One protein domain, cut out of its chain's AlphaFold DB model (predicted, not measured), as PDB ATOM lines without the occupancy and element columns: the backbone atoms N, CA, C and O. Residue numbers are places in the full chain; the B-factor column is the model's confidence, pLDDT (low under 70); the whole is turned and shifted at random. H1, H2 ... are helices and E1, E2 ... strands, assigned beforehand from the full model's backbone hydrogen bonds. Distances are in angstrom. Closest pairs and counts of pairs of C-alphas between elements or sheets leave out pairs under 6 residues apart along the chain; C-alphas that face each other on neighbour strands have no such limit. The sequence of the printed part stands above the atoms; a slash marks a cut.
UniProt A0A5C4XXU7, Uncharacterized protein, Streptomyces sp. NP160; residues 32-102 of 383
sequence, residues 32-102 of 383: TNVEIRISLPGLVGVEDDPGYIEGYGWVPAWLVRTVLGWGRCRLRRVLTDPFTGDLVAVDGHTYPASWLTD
ATOM      1  N   THR A  32      32.691 -32.416 -24.568       60.06
ATOM      2  CA  THR A  32      32.324 -31.034 -24.895       60.06
ATOM      3  C   THR A  32      33.213 -30.514 -26.023       60.06
ATOM      4  O   THR A  32      34.433 -30.466 -25.884       60.06
ATOM      5  N   ASN A  33      32.604 -30.093 -27.132       68.50
ATOM      6  CA  ASN A  33      33.291 -29.337 -28.177       68.50
ATOM      7  C   ASN A  33      33.164 -27.840 -27.882       68.50
ATOM      8  O   ASN A  33      32.055 -27.354 -27.664       68.50
ATOM      9  N   VAL A  34      34.284 -27.121 -27.927       73.12
ATOM     10  CA  VAL A  34      34.332 -25.660 -27.796       73.12
ATOM     11  C   VAL A  34      34.730 -25.077 -29.147       73.12
ATOM     12  O   VAL A  34      35.770 -25.429 -29.697       73.12
ATOM     13  N   GLU A  35      33.878 -24.214 -29.697       80.81
ATOM     14  CA  GLU A  35      34.143 -23.477 -30.934       80.81
ATOM     15  C   GLU A  35      34.786 -22.134 -30.569       80.81
ATOM     16  O   GLU A  35      34.167 -21.318 -29.884       80.81
ATOM     17  N   ILE A  36      36.023 -21.916 -31.021       84.56
ATOM     18  CA  ILE A  36      36.740 -20.645 -30.885       84.56
ATOM     19  C   ILE A  36      36.927 -20.072 -32.290       84.56
ATOM     20  O   ILE A  36      37.416 -20.770 -33.178       84.56
ATOM     21  N   ARG A  37      36.556 -18.807 -32.488       86.25
ATOM     22  CA  ARG A  37      36.865 -18.044 -33.704       86.25
ATOM     23  C   ARG A  37      38.066 -17.162 -33.435       86.25
ATOM     24  O   ARG A  37      38.118 -16.518 -32.399       86.25
ATOM     25  N   ILE A  38      39.005 -17.102 -34.360       85.00
ATOM     26  CA  ILE A  38      40.097 -16.125 -34.364       85.00
ATOM     27  C   ILE A  38      40.480 -15.871 -35.823       85.00
ATOM     28  O   ILE A  38      40.249 -16.728 -36.681       85.00
ATOM     29  N   SER A  39      40.987 -14.679 -36.124       85.12
ATOM     30  CA  SER A  39      41.462 -14.368 -37.470       85.12
ATOM     31  C   SER A  39      42.704 -15.198 -37.786       85.12
ATOM     32  O   SER A  39      43.416 -15.636 -36.879       85.12
ATOM     33  N   LEU A  40      43.006 -15.395 -39.071       85.44
ATOM     34  CA  LEU A  40      44.254 -16.061 -39.435       85.44
ATOM     35  C   LEU A  40      45.491 -15.292 -38.908       85.44
ATOM     36  O   LEU A  40      46.306 -15.945 -38.259       85.44
ATOM     37  N   PRO A  41      45.622 -13.951 -39.060       83.06
ATOM     38  CA  PRO A  41      46.753 -13.196 -38.502       83.06
ATOM     39  C   PRO A  41      46.912 -13.315 -36.978       83.06
ATOM     40  O   PRO A  41      48.030 -13.513 -36.496       83.06
ATOM     41  N   GLY A  42      45.804 -13.269 -36.225       83.06
ATOM     42  CA  GLY A  42      45.799 -13.417 -34.765       83.06
ATOM     43  C   GLY A  42      46.172 -14.831 -34.306       83.06
ATOM     44  O   GLY A  42      46.906 -15.016 -33.329       83.06
ATOM     45  N   LEU A  43      45.719 -15.846 -35.053       87.44
ATOM     46  CA  LEU A  43      46.029 -17.251 -34.797       87.44
ATOM     47  C   LEU A  43      47.514 -17.558 -35.003       87.44
ATOM     48  O   LEU A  43      48.118 -18.215 -34.159       87.44
ATOM     49  N   VAL A  44      48.100 -17.081 -36.106       86.75
ATOM     50  CA  VAL A  44      49.520 -17.322 -36.422       86.75
ATOM     51  C   VAL A  44      50.475 -16.391 -35.666       86.75
ATOM     52  O   VAL A  44      51.686 -16.556 -35.760       86.75
ATOM     53  N   GLY A  45      49.951 -15.419 -34.911       84.06
ATOM     54  CA  GLY A  45      50.757 -14.484 -34.121       84.06
ATOM     55  C   GLY A  45      51.467 -13.403 -34.941       84.06
ATOM     56  O   GLY A  45      52.384 -12.772 -34.425       84.06
ATOM     57  N   VAL A  46      51.041 -13.160 -36.189       87.69
ATOM     58  CA  VAL A  46      51.406 -11.928 -36.920       87.69
ATOM     59  C   VAL A  46      50.799 -10.717 -36.207       87.69
ATOM     60  O   VAL A  46      51.384  -9.638 -36.212       87.69
ATOM     61  N   GLU A  47      49.651 -10.915 -35.554       84.75
ATOM     62  CA  GLU A  47      48.917  -9.901 -34.799       84.75
ATOM     63  C   GLU A  47      48.417 -10.492 -33.468       84.75
ATOM     64  O   GLU A  47      48.382 -11.713 -33.294       84.75
ATOM     65  N   ASP A  48      48.042  -9.642 -32.505       81.69
ATOM     66  CA  ASP A  48      47.567 -10.078 -31.178       81.69
ATOM     67  C   ASP A  48      46.051  -9.889 -30.990       81.69
ATOM     68  O   ASP A  48      45.557  -9.698 -29.877       81.69
ATOM     69  N   ASP A  49      45.297  -9.938 -32.091       79.25
ATOM     70  CA  ASP A  49      43.844  -9.785 -32.063       79.25
ATOM     71  C   ASP A  49      43.159 -10.923 -31.281       79.25
ATOM     72  O   ASP A  49      43.514 -12.096 -31.451       79.25
ATOM     73  N   PRO A  50      42.145 -10.615 -30.453       81.12
ATOM     74  CA  PRO A  50      41.468 -11.612 -29.636       81.12
ATOM     75  C   PRO A  50      40.729 -12.660 -30.481       81.12
ATOM     76  O   PRO A  50      40.327 -12.426 -31.617       81.12
ATOM     77  N   GLY A  51      40.488 -13.824 -29.883       76.94
ATOM     78  CA  GLY A  51      39.478 -14.756 -30.371       76.94
ATOM     79  C   GLY A  51      38.113 -14.507 -29.729       76.94
ATOM     80  O   GLY A  51      37.996 -13.803 -28.730       76.94
ATOM     81  N   TYR A  52      37.074 -15.139 -30.260       77.19
ATOM     82  CA  TYR A  52      35.710 -15.098 -29.745       77.19
ATOM     83  C   TYR A  52      35.196 -16.510 -29.448       77.19
ATOM     84  O   TYR A  52      35.348 -17.420 -30.268       77.19
ATOM     85  N   ILE A  53      34.549 -16.682 -28.295       76.19
ATOM     86  CA  ILE A  53      33.852 -17.910 -27.900       76.19
ATOM     87  C   ILE A  53      32.366 -17.592 -27.729       76.19
ATOM     88  O   ILE A  53      31.982 -16.713 -26.955       76.19
ATOM     89  N   GLU A  54      31.519 -18.339 -28.432       62.59
ATOM     90  CA  GLU A  54      30.065 -18.165 -28.392       62.59
ATOM     91  C   GLU A  54      29.521 -18.289 -26.958       62.59
ATOM     92  O   GLU A  54      29.756 -19.290 -26.281       62.59
ATOM     93  N   GLY A  55      28.795 -17.272 -26.484       58.47
ATOM     94  CA  GLY A  55      28.224 -17.238 -25.130       58.47
ATOM     95  C   GLY A  55      29.208 -16.935 -23.989       58.47
ATOM     96  O   GLY A  55      28.758 -16.750 -22.862       58.47
ATOM     97  N   TYR A  56      30.516 -16.842 -24.260       68.00
ATOM     98  CA  TYR A  56      31.537 -16.420 -23.286       68.00
ATOM     99  C   TYR A  56      32.139 -15.047 -23.629       68.00
ATOM    100  O   TYR A  56      32.451 -14.267 -22.735       68.00
ATOM    101  N   GLY A  57      32.238 -14.717 -24.921       69.50
ATOM    102  CA  GLY A  57      32.741 -13.437 -25.408       69.50
ATOM    103  C   GLY A  57      34.192 -13.496 -25.889       69.50
ATOM    104  O   GLY A  57      34.664 -14.519 -26.389       69.50
ATOM    105  N   TRP A  58      34.878 -12.360 -25.778       77.19
ATOM    106  CA  TRP A  58      36.254 -12.175 -26.230       77.19
ATOM    107  C   TRP A  58      37.262 -12.909 -25.337       77.19
ATOM    108  O   TRP A  58      37.208 -12.807 -24.113       77.19
ATOM    109  N   VAL A  59      38.215 -13.604 -25.955       77.94
ATOM    110  CA  VAL A  59      39.346 -14.275 -25.302       77.94
ATOM    111  C   VAL A  59      40.676 -13.765 -25.867       77.94
ATOM    112  O   VAL A  59      40.783 -13.584 -27.079       77.94
ATOM    113  N   PRO A  60      41.716 -13.543 -25.043       79.56
ATOM    114  CA  PRO A  60      43.010 -13.072 -25.535       79.56
ATOM    115  C   PRO A  60      43.650 -14.020 -26.556       79.56
ATOM    116  O   PRO A  60      43.568 -15.242 -26.416       79.56
ATOM    117  N   ALA A  61      44.361 -13.468 -27.540       80.12
ATOM    118  CA  ALA A  61      44.992 -14.242 -28.610       80.12
ATOM    119  C   ALA A  61      45.990 -15.289 -28.079       80.12
ATOM    120  O   ALA A  61      46.015 -16.429 -28.548       80.12
ATOM    121  N   TRP A  62      46.754 -14.949 -27.030       84.25
ATOM    122  CA  TRP A  62      47.667 -15.882 -26.358       84.25
ATOM    123  C   TRP A  62      46.952 -17.130 -25.816       84.25
ATOM    124  O   TRP A  62      47.508 -18.230 -25.870       84.25
ATOM    125  N   LEU A  63      45.707 -16.991 -25.340       83.75
ATOM    126  CA  LEU A  63      44.924 -18.113 -24.823       83.75
ATOM    127  C   LEU A  63      44.513 -19.028 -25.977       83.75
ATOM    128  O   LEU A  63      44.672 -20.240 -25.878       83.75
ATOM    129  N   VAL A  64      44.080 -18.459 -27.104       85.94
ATOM    130  CA  VAL A  64      43.739 -19.229 -28.312       85.94
ATOM    131  C   VAL A  64      44.959 -19.967 -28.866       85.94
ATOM    132  O   VAL A  64      44.870 -21.155 -29.170       85.94
ATOM    133  N   ARG A  65      46.129 -19.319 -28.912       86.81
ATOM    134  CA  ARG A  65      47.384 -19.973 -29.319       86.81
ATOM    135  C   ARG A  65      47.818 -21.074 -28.342       86.81
ATOM    136  O   ARG A  65      48.350 -22.089 -28.775       86.81
ATOM    137  N   THR A  66      47.491 -20.955 -27.052       82.25
ATOM    138  CA  THR A  66      47.694 -22.035 -26.063       82.25
ATOM    139  C   THR A  66      46.818 -23.267 -26.354       82.25
ATOM    140  O   THR A  66      47.252 -24.398 -26.131       82.25
ATOM    141  N   VAL A  67      45.608 -23.081 -26.901       84.75
ATOM    142  CA  VAL A  67      44.703 -24.181 -27.303       84.75
ATOM    143  C   VAL A  67      45.253 -24.984 -28.492       84.75
ATOM    144  O   VAL A  67      44.972 -26.181 -28.598       84.75
ATOM    145  N   LEU A  68      46.081 -24.383 -29.358       82.81
ATOM    146  CA  LEU A  68      46.687 -25.086 -30.502       82.81
ATOM    147  C   LEU A  68      47.613 -26.235 -30.095       82.81
ATOM    148  O   LEU A  68      47.748 -27.202 -30.841       82.81
ATOM    149  N   GLY A  69      48.214 -26.167 -28.905       79.06
ATOM    150  CA  GLY A  69      49.049 -27.243 -28.368       79.06
ATOM    151  C   GLY A  69      48.271 -28.493 -27.936       79.06
ATOM    152  O   GLY A  69      48.876 -29.471 -27.500       79.06
ATOM    153  N   TRP A  70      46.934 -28.498 -27.995       82.06
ATOM    154  CA  TRP A  70      46.141 -29.651 -27.564       82.06
ATOM    155  C   TRP A  70      45.972 -30.653 -28.707       82.06
ATOM    156  O   TRP A  70      45.357 -30.344 -29.723       82.06
ATOM    157  N   GLY A  71      46.385 -31.908 -28.506       74.50
ATOM    158  CA  GLY A  71      46.325 -32.968 -29.533       74.50
ATOM    159  C   GLY A  71      44.927 -33.380 -30.034       74.50
ATOM    160  O   GLY A  71      44.813 -34.271 -30.869       74.50
ATOM    161  N   ARG A  72      43.845 -32.762 -29.536       81.00
ATOM    162  CA  ARG A  72      42.479 -32.881 -30.090       81.00
ATOM    163  C   ARG A  72      41.970 -31.595 -30.751       81.00
ATOM    164  O   ARG A  72      40.849 -31.593 -31.254       81.00
ATOM    165  N   CYS A  73      42.757 -30.521 -30.754       84.38
ATOM    166  CA  CYS A  73      42.406 -29.278 -31.423       84.38
ATOM    167  C   CYS A  73      42.352 -29.508 -32.941       84.38
ATOM    168  O   CYS A  73      43.259 -30.088 -33.547       84.38
ATOM    169  N   ARG A  74      41.242 -29.083 -33.543       86.94
ATOM    170  CA  ARG A  74      40.950 -29.225 -34.966       86.94
ATOM    171  C   ARG A  74      40.639 -27.847 -35.526       86.94
ATOM    172  O   ARG A  74      39.681 -27.209 -35.101       86.94
ATOM    173  N   LEU A  75      41.447 -27.412 -36.480       88.62
ATOM    174  CA  LEU A  75      41.264 -26.171 -37.211       88.62
ATOM    175  C   LEU A  75      40.295 -26.394 -38.369       88.62
ATOM    176  O   LEU A  75      40.344 -27.415 -39.053       88.62
ATOM    177  N   ARG A  76      39.437 -25.410 -38.617       87.50
ATOM    178  CA  ARG A  76      38.598 -25.333 -39.812       87.50
ATOM    179  C   ARG A  76      38.711 -23.927 -40.362       87.50
ATOM    180  O   ARG A  76      38.433 -22.966 -39.651       87.50
ATOM    181  N   ARG A  77      39.105 -23.815 -41.628       87.25
ATOM    182  CA  ARG A  77      39.119 -22.532 -42.324       87.25
ATOM    183  C   ARG A  77      37.681 -22.101 -42.613       87.25
ATOM    184  O   ARG A  77      36.855 -22.893 -43.069       87.25
ATOM    185  N   VAL A  78      37.404 -20.837 -42.341       84.12
ATOM    186  CA  VAL A  78      36.140 -20.175 -42.647       84.12
ATOM    187  C   VAL A  78      36.482 -18.887 -43.381       84.12
ATOM    188  O   VAL A  78      37.408 -18.187 -42.982       84.12
ATOM    189  N   LEU A  79      35.775 -18.618 -44.475       80.12
ATOM    190  CA  LEU A  79      35.922 -17.406 -45.269       80.12
ATOM    191  C   LEU A  79      34.699 -16.521 -45.044       80.12
ATOM    192  O   LEU A  79      33.567 -16.977 -45.223       80.12
ATOM    193  N   THR A  80      34.948 -15.268 -44.692       74.94
ATOM    194  CA  THR A  80      33.959 -14.200 -44.545       74.94
ATOM    195  C   THR A  80      34.125 -13.139 -45.623       74.94
ATOM    196  O   THR A  80      35.204 -12.981 -46.196       74.94
ATOM    197  N   ASP A  81      33.055 -12.393 -45.880       70.56
ATOM    198  CA  ASP A  81      33.153 -11.104 -46.553       70.56
ATOM    199  C   ASP A  81      33.750 -10.078 -45.566       70.56
ATOM    200  O   ASP A  81      33.232  -9.938 -44.454       70.56
ATOM    201  N   PRO A  82      34.834  -9.366 -45.925       62.53
ATOM    202  CA  PRO A  82      35.539  -8.468 -45.009       62.53
ATOM    203  C   PRO A  82      34.825  -7.125 -44.776       62.53
ATOM    204  O   PRO A  82      35.306  -6.317 -43.986       62.53
ATOM    205  N   PHE A  83      33.715  -6.856 -45.475       58.81
ATOM    206  CA  PHE A  83      32.923  -5.635 -45.331       58.81
ATOM    207  C   PHE A  83      31.576  -5.888 -44.659       58.81
ATOM    208  O   PHE A  83      31.114  -5.027 -43.924       58.81
ATOM    209  N   THR A  84      30.919  -7.025 -44.883       62.53
ATOM    210  CA  THR A  84      29.648  -7.336 -44.202       62.53
ATOM    211  C   THR A  84      29.826  -8.248 -42.992       62.53
ATOM    212  O   THR A  84      28.964  -8.272 -42.115       62.53
ATOM    213  N   GLY A  85      30.940  -8.986 -42.913       63.38
ATOM    214  CA  GLY A  85      31.126 -10.083 -41.963       63.38
ATOM    215  C   GLY A  85      30.334 -11.345 -42.328       63.38
ATOM    216  O   GLY A  85      30.344 -12.311 -41.563       63.38
ATOM    217  N   ASP A  86      29.648 -11.364 -43.479       66.75
ATOM    218  CA  ASP A  86      28.839 -12.505 -43.902       66.75
ATOM    219  C   ASP A  86      29.701 -13.744 -44.134       66.75
ATOM    220  O   ASP A  86      30.803 -13.687 -44.682       66.75
ATOM    221  N   LEU A  87      29.162 -14.904 -43.767       73.06
ATOM    222  CA  LEU A  87      29.793 -16.186 -44.036       73.06
ATOM    223  C   LEU A  87      29.777 -16.486 -45.544       73.06
ATOM    224  O   LEU A  87      28.720 -16.764 -46.103       73.06
ATOM    225  N   VAL A  88      30.940 -16.525 -46.193       76.75
ATOM    226  CA  VAL A  88      31.061 -16.842 -47.628       76.75
ATOM    227  C   VAL A  88      31.249 -18.344 -47.841       76.75
ATOM    228  O   VAL A  88      30.509 -18.962 -48.606       76.75
ATOM    229  N   ALA A  89      32.208 -18.966 -47.149       75.00
ATOM    230  CA  ALA A  89      32.512 -20.387 -47.320       75.00
ATOM    231  C   ALA A  89      33.053 -21.043 -46.044       75.00
ATOM    232  O   ALA A  89      33.626 -20.391 -45.173       75.00
ATOM    233  N   VAL A  90      32.891 -22.365 -45.950       82.25
ATOM    234  CA  VAL A  90      33.358 -23.184 -44.823       82.25
ATOM    235  C   VAL A  90      34.102 -24.389 -45.367       82.25
ATOM    236  O   VAL A  90      33.553 -25.143 -46.174       82.25
ATOM    237  N   ASP A  91      35.335 -24.585 -44.909       78.62
ATOM    238  CA  ASP A  91      36.160 -25.698 -45.362       78.62
ATOM    239  C   ASP A  91      35.624 -27.047 -44.863       78.62
ATOM    240  O   ASP A  91      35.083 -27.186 -43.757       78.62
ATOM    241  N   GLY A  92      35.766 -28.059 -45.712       67.88
ATOM    242  CA  GLY A  92      35.266 -29.397 -45.443       67.88
ATOM    243  C   GLY A  92      36.074 -30.140 -44.417       67.88
ATOM    244  O   GLY A  92      35.540 -30.654 -43.427       67.88
ATOM    245  N   HIS A  93      37.368 -30.175 -44.683       74.62
ATOM    246  CA  HIS A  93      38.324 -30.903 -43.885       74.62
ATOM    247  C   HIS A  93      38.606 -30.107 -42.612       74.62
ATOM    248  O   HIS A  93      38.518 -28.877 -42.578       74.62
ATOM    249  N   THR A  94      38.897 -30.828 -41.534       82.06
ATOM    250  CA  THR A  94      39.435 -30.214 -40.325       82.06
ATOM    251  C   THR A  94      40.881 -30.636 -40.178       82.06
ATOM    252  O   THR A  94      41.172 -31.829 -40.059       82.06
ATOM    253  N   TYR A  95      41.767 -29.657 -40.152       82.69
ATOM    254  CA  TYR A  95      43.201 -29.851 -40.034       82.69
ATOM    255  C   TYR A  95      43.554 -30.067 -38.555       82.69
ATOM    256  O   TYR A  95      42.951 -29.427 -37.688       82.69
ATOM    257  N   PRO A  96      44.455 -30.995 -38.198       85.56
ATOM    258  CA  PRO A  96      44.968 -31.049 -36.833       85.56
ATOM    259  C   PRO A  96      45.758 -29.764 -36.546       85.56
ATOM    260  O   PRO A  96      46.474 -29.271 -37.413       85.56
ATOM    261  N   ALA A  97      45.640 -29.213 -35.336       84.38
ATOM    262  CA  ALA A  97      46.365 -27.988 -34.981       84.38
ATOM    263  C   ALA A  97      47.898 -28.139 -35.045       84.38
ATOM    264  O   ALA A  97      48.592 -27.140 -35.220       84.38
ATOM    265  N   SER A  98      48.411 -29.376 -34.984       77.81
ATOM    266  CA  SER A  98      49.831 -29.691 -35.173       77.81
ATOM    267  C   SER A  98      50.387 -29.206 -36.512       77.81
ATOM    268  O   SER A  98      51.526 -28.774 -36.537       77.81
ATOM    269  N   TRP A  99      49.593 -29.152 -37.590       77.00
ATOM    270  CA  TRP A  99      50.040 -28.600 -38.882       77.00
ATOM    271  C   TRP A  99      50.429 -27.111 -38.827       77.00
ATOM    272  O   TRP A  99      51.010 -26.598 -39.777       77.00
ATOM    273  N   LEU A 100      50.065 -26.402 -37.752       77.25
ATOM    274  CA  LEU A 100      50.413 -24.997 -37.539       77.25
ATOM    275  C   LEU A 100      51.458 -24.801 -36.428       77.25
ATOM    276  O   LEU A 100      52.094 -23.752 -36.374       77.25
ATOM    277  N   THR A 101      51.616 -25.775 -35.528       70.62
ATOM    278  CA  THR A 101      52.502 -25.681 -34.352       70.62
ATOM    279  C   THR A 101      53.739 -26.568 -34.424       70.62
ATOM    280  O   THR A 101      54.671 -26.343 -33.655       70.62
ATOM    281  N   ASP A 102      53.775 -27.528 -35.347       67.31
ATOM    282  CA  ASP A 102      54.905 -28.411 -35.610       67.31
ATOM    283  C   ASP A 102      55.256 -28.360 -37.111       67.31
ATOM    284  O   ASP A 102      54.481 -28.849 -37.934       67.31
TER     285      ASP A 102
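Overview. This is residues 32 to 102 of the 383 residues of an uncharacterized protein of Streptomyces sp. NP160 (UniProt A0A5C4XXU7). Two small two-stranded hairpins lie apart: E1 and E2 sit in a cluster with H1 and H2, H2 being at one end of their hairpin, while E3 and E4 belong to a long folded-back arm, residues 74 to 96, with H3 after it. Residues 36 to 37 pair with E1, and residues 74 to 75 with 95 to 96, both antiparallel. The 71 printed residues run H1, E1, E2, H2, E3, E4, H3, a mixed class with under half of the residues in named elements. The whole is compact, radius of gyration of the C-alphas 12.1 A, spanning 33 by 28 by 26 A.

Arrangement. Look first at E3, residues 78 to 80, and E4, residues 87 to 90: this hairpin is antiparallel at 163 degrees, with N 79 and O 89 at 2.9 A. E1, residues 51 to 53, and E2, residues 57 to 59, form another antiparallel hairpin at 138 degrees, with N 51 and O 59 at 2.8 A. E1 and E3 are apart. H2, residues 61 to 67, touches H1, residues 40 to 44; their closest C-alphas, of Gly 42 and Ala 61, are 6.3 A apart. H3, residues 98 to 101, is close to H1 but not clearly touching, Val 44 and Leu 100 having the closest C-alphas at 7.8 A. In H1 and H2 every O i to N i+4 pair is within hydrogen-bond range; H3 is too short for one.

Along the chain. Find C-alpha 40 at (44.254, -16.061, -39.435), where H1 begins its 6.2 A. E1 spans 6.9 A, E2 6.7 A and E3 6.6 A. H2 runs 10.0 A, E4 7.9 A. H3, 4.9 A, ends at C-alpha 101, (52.502, -25.681, -34.352).

Size, cuts and confidence. The C-alphas farthest apart, of Gly 71 and Phe 83, are 34.3 A apart. The printed part has no cut and no long link. Mean pLDDT of the printed part is 78.2; look for values under 70 at residues 32 to 33, 54 to 57, 82 to 86, 92 and 102.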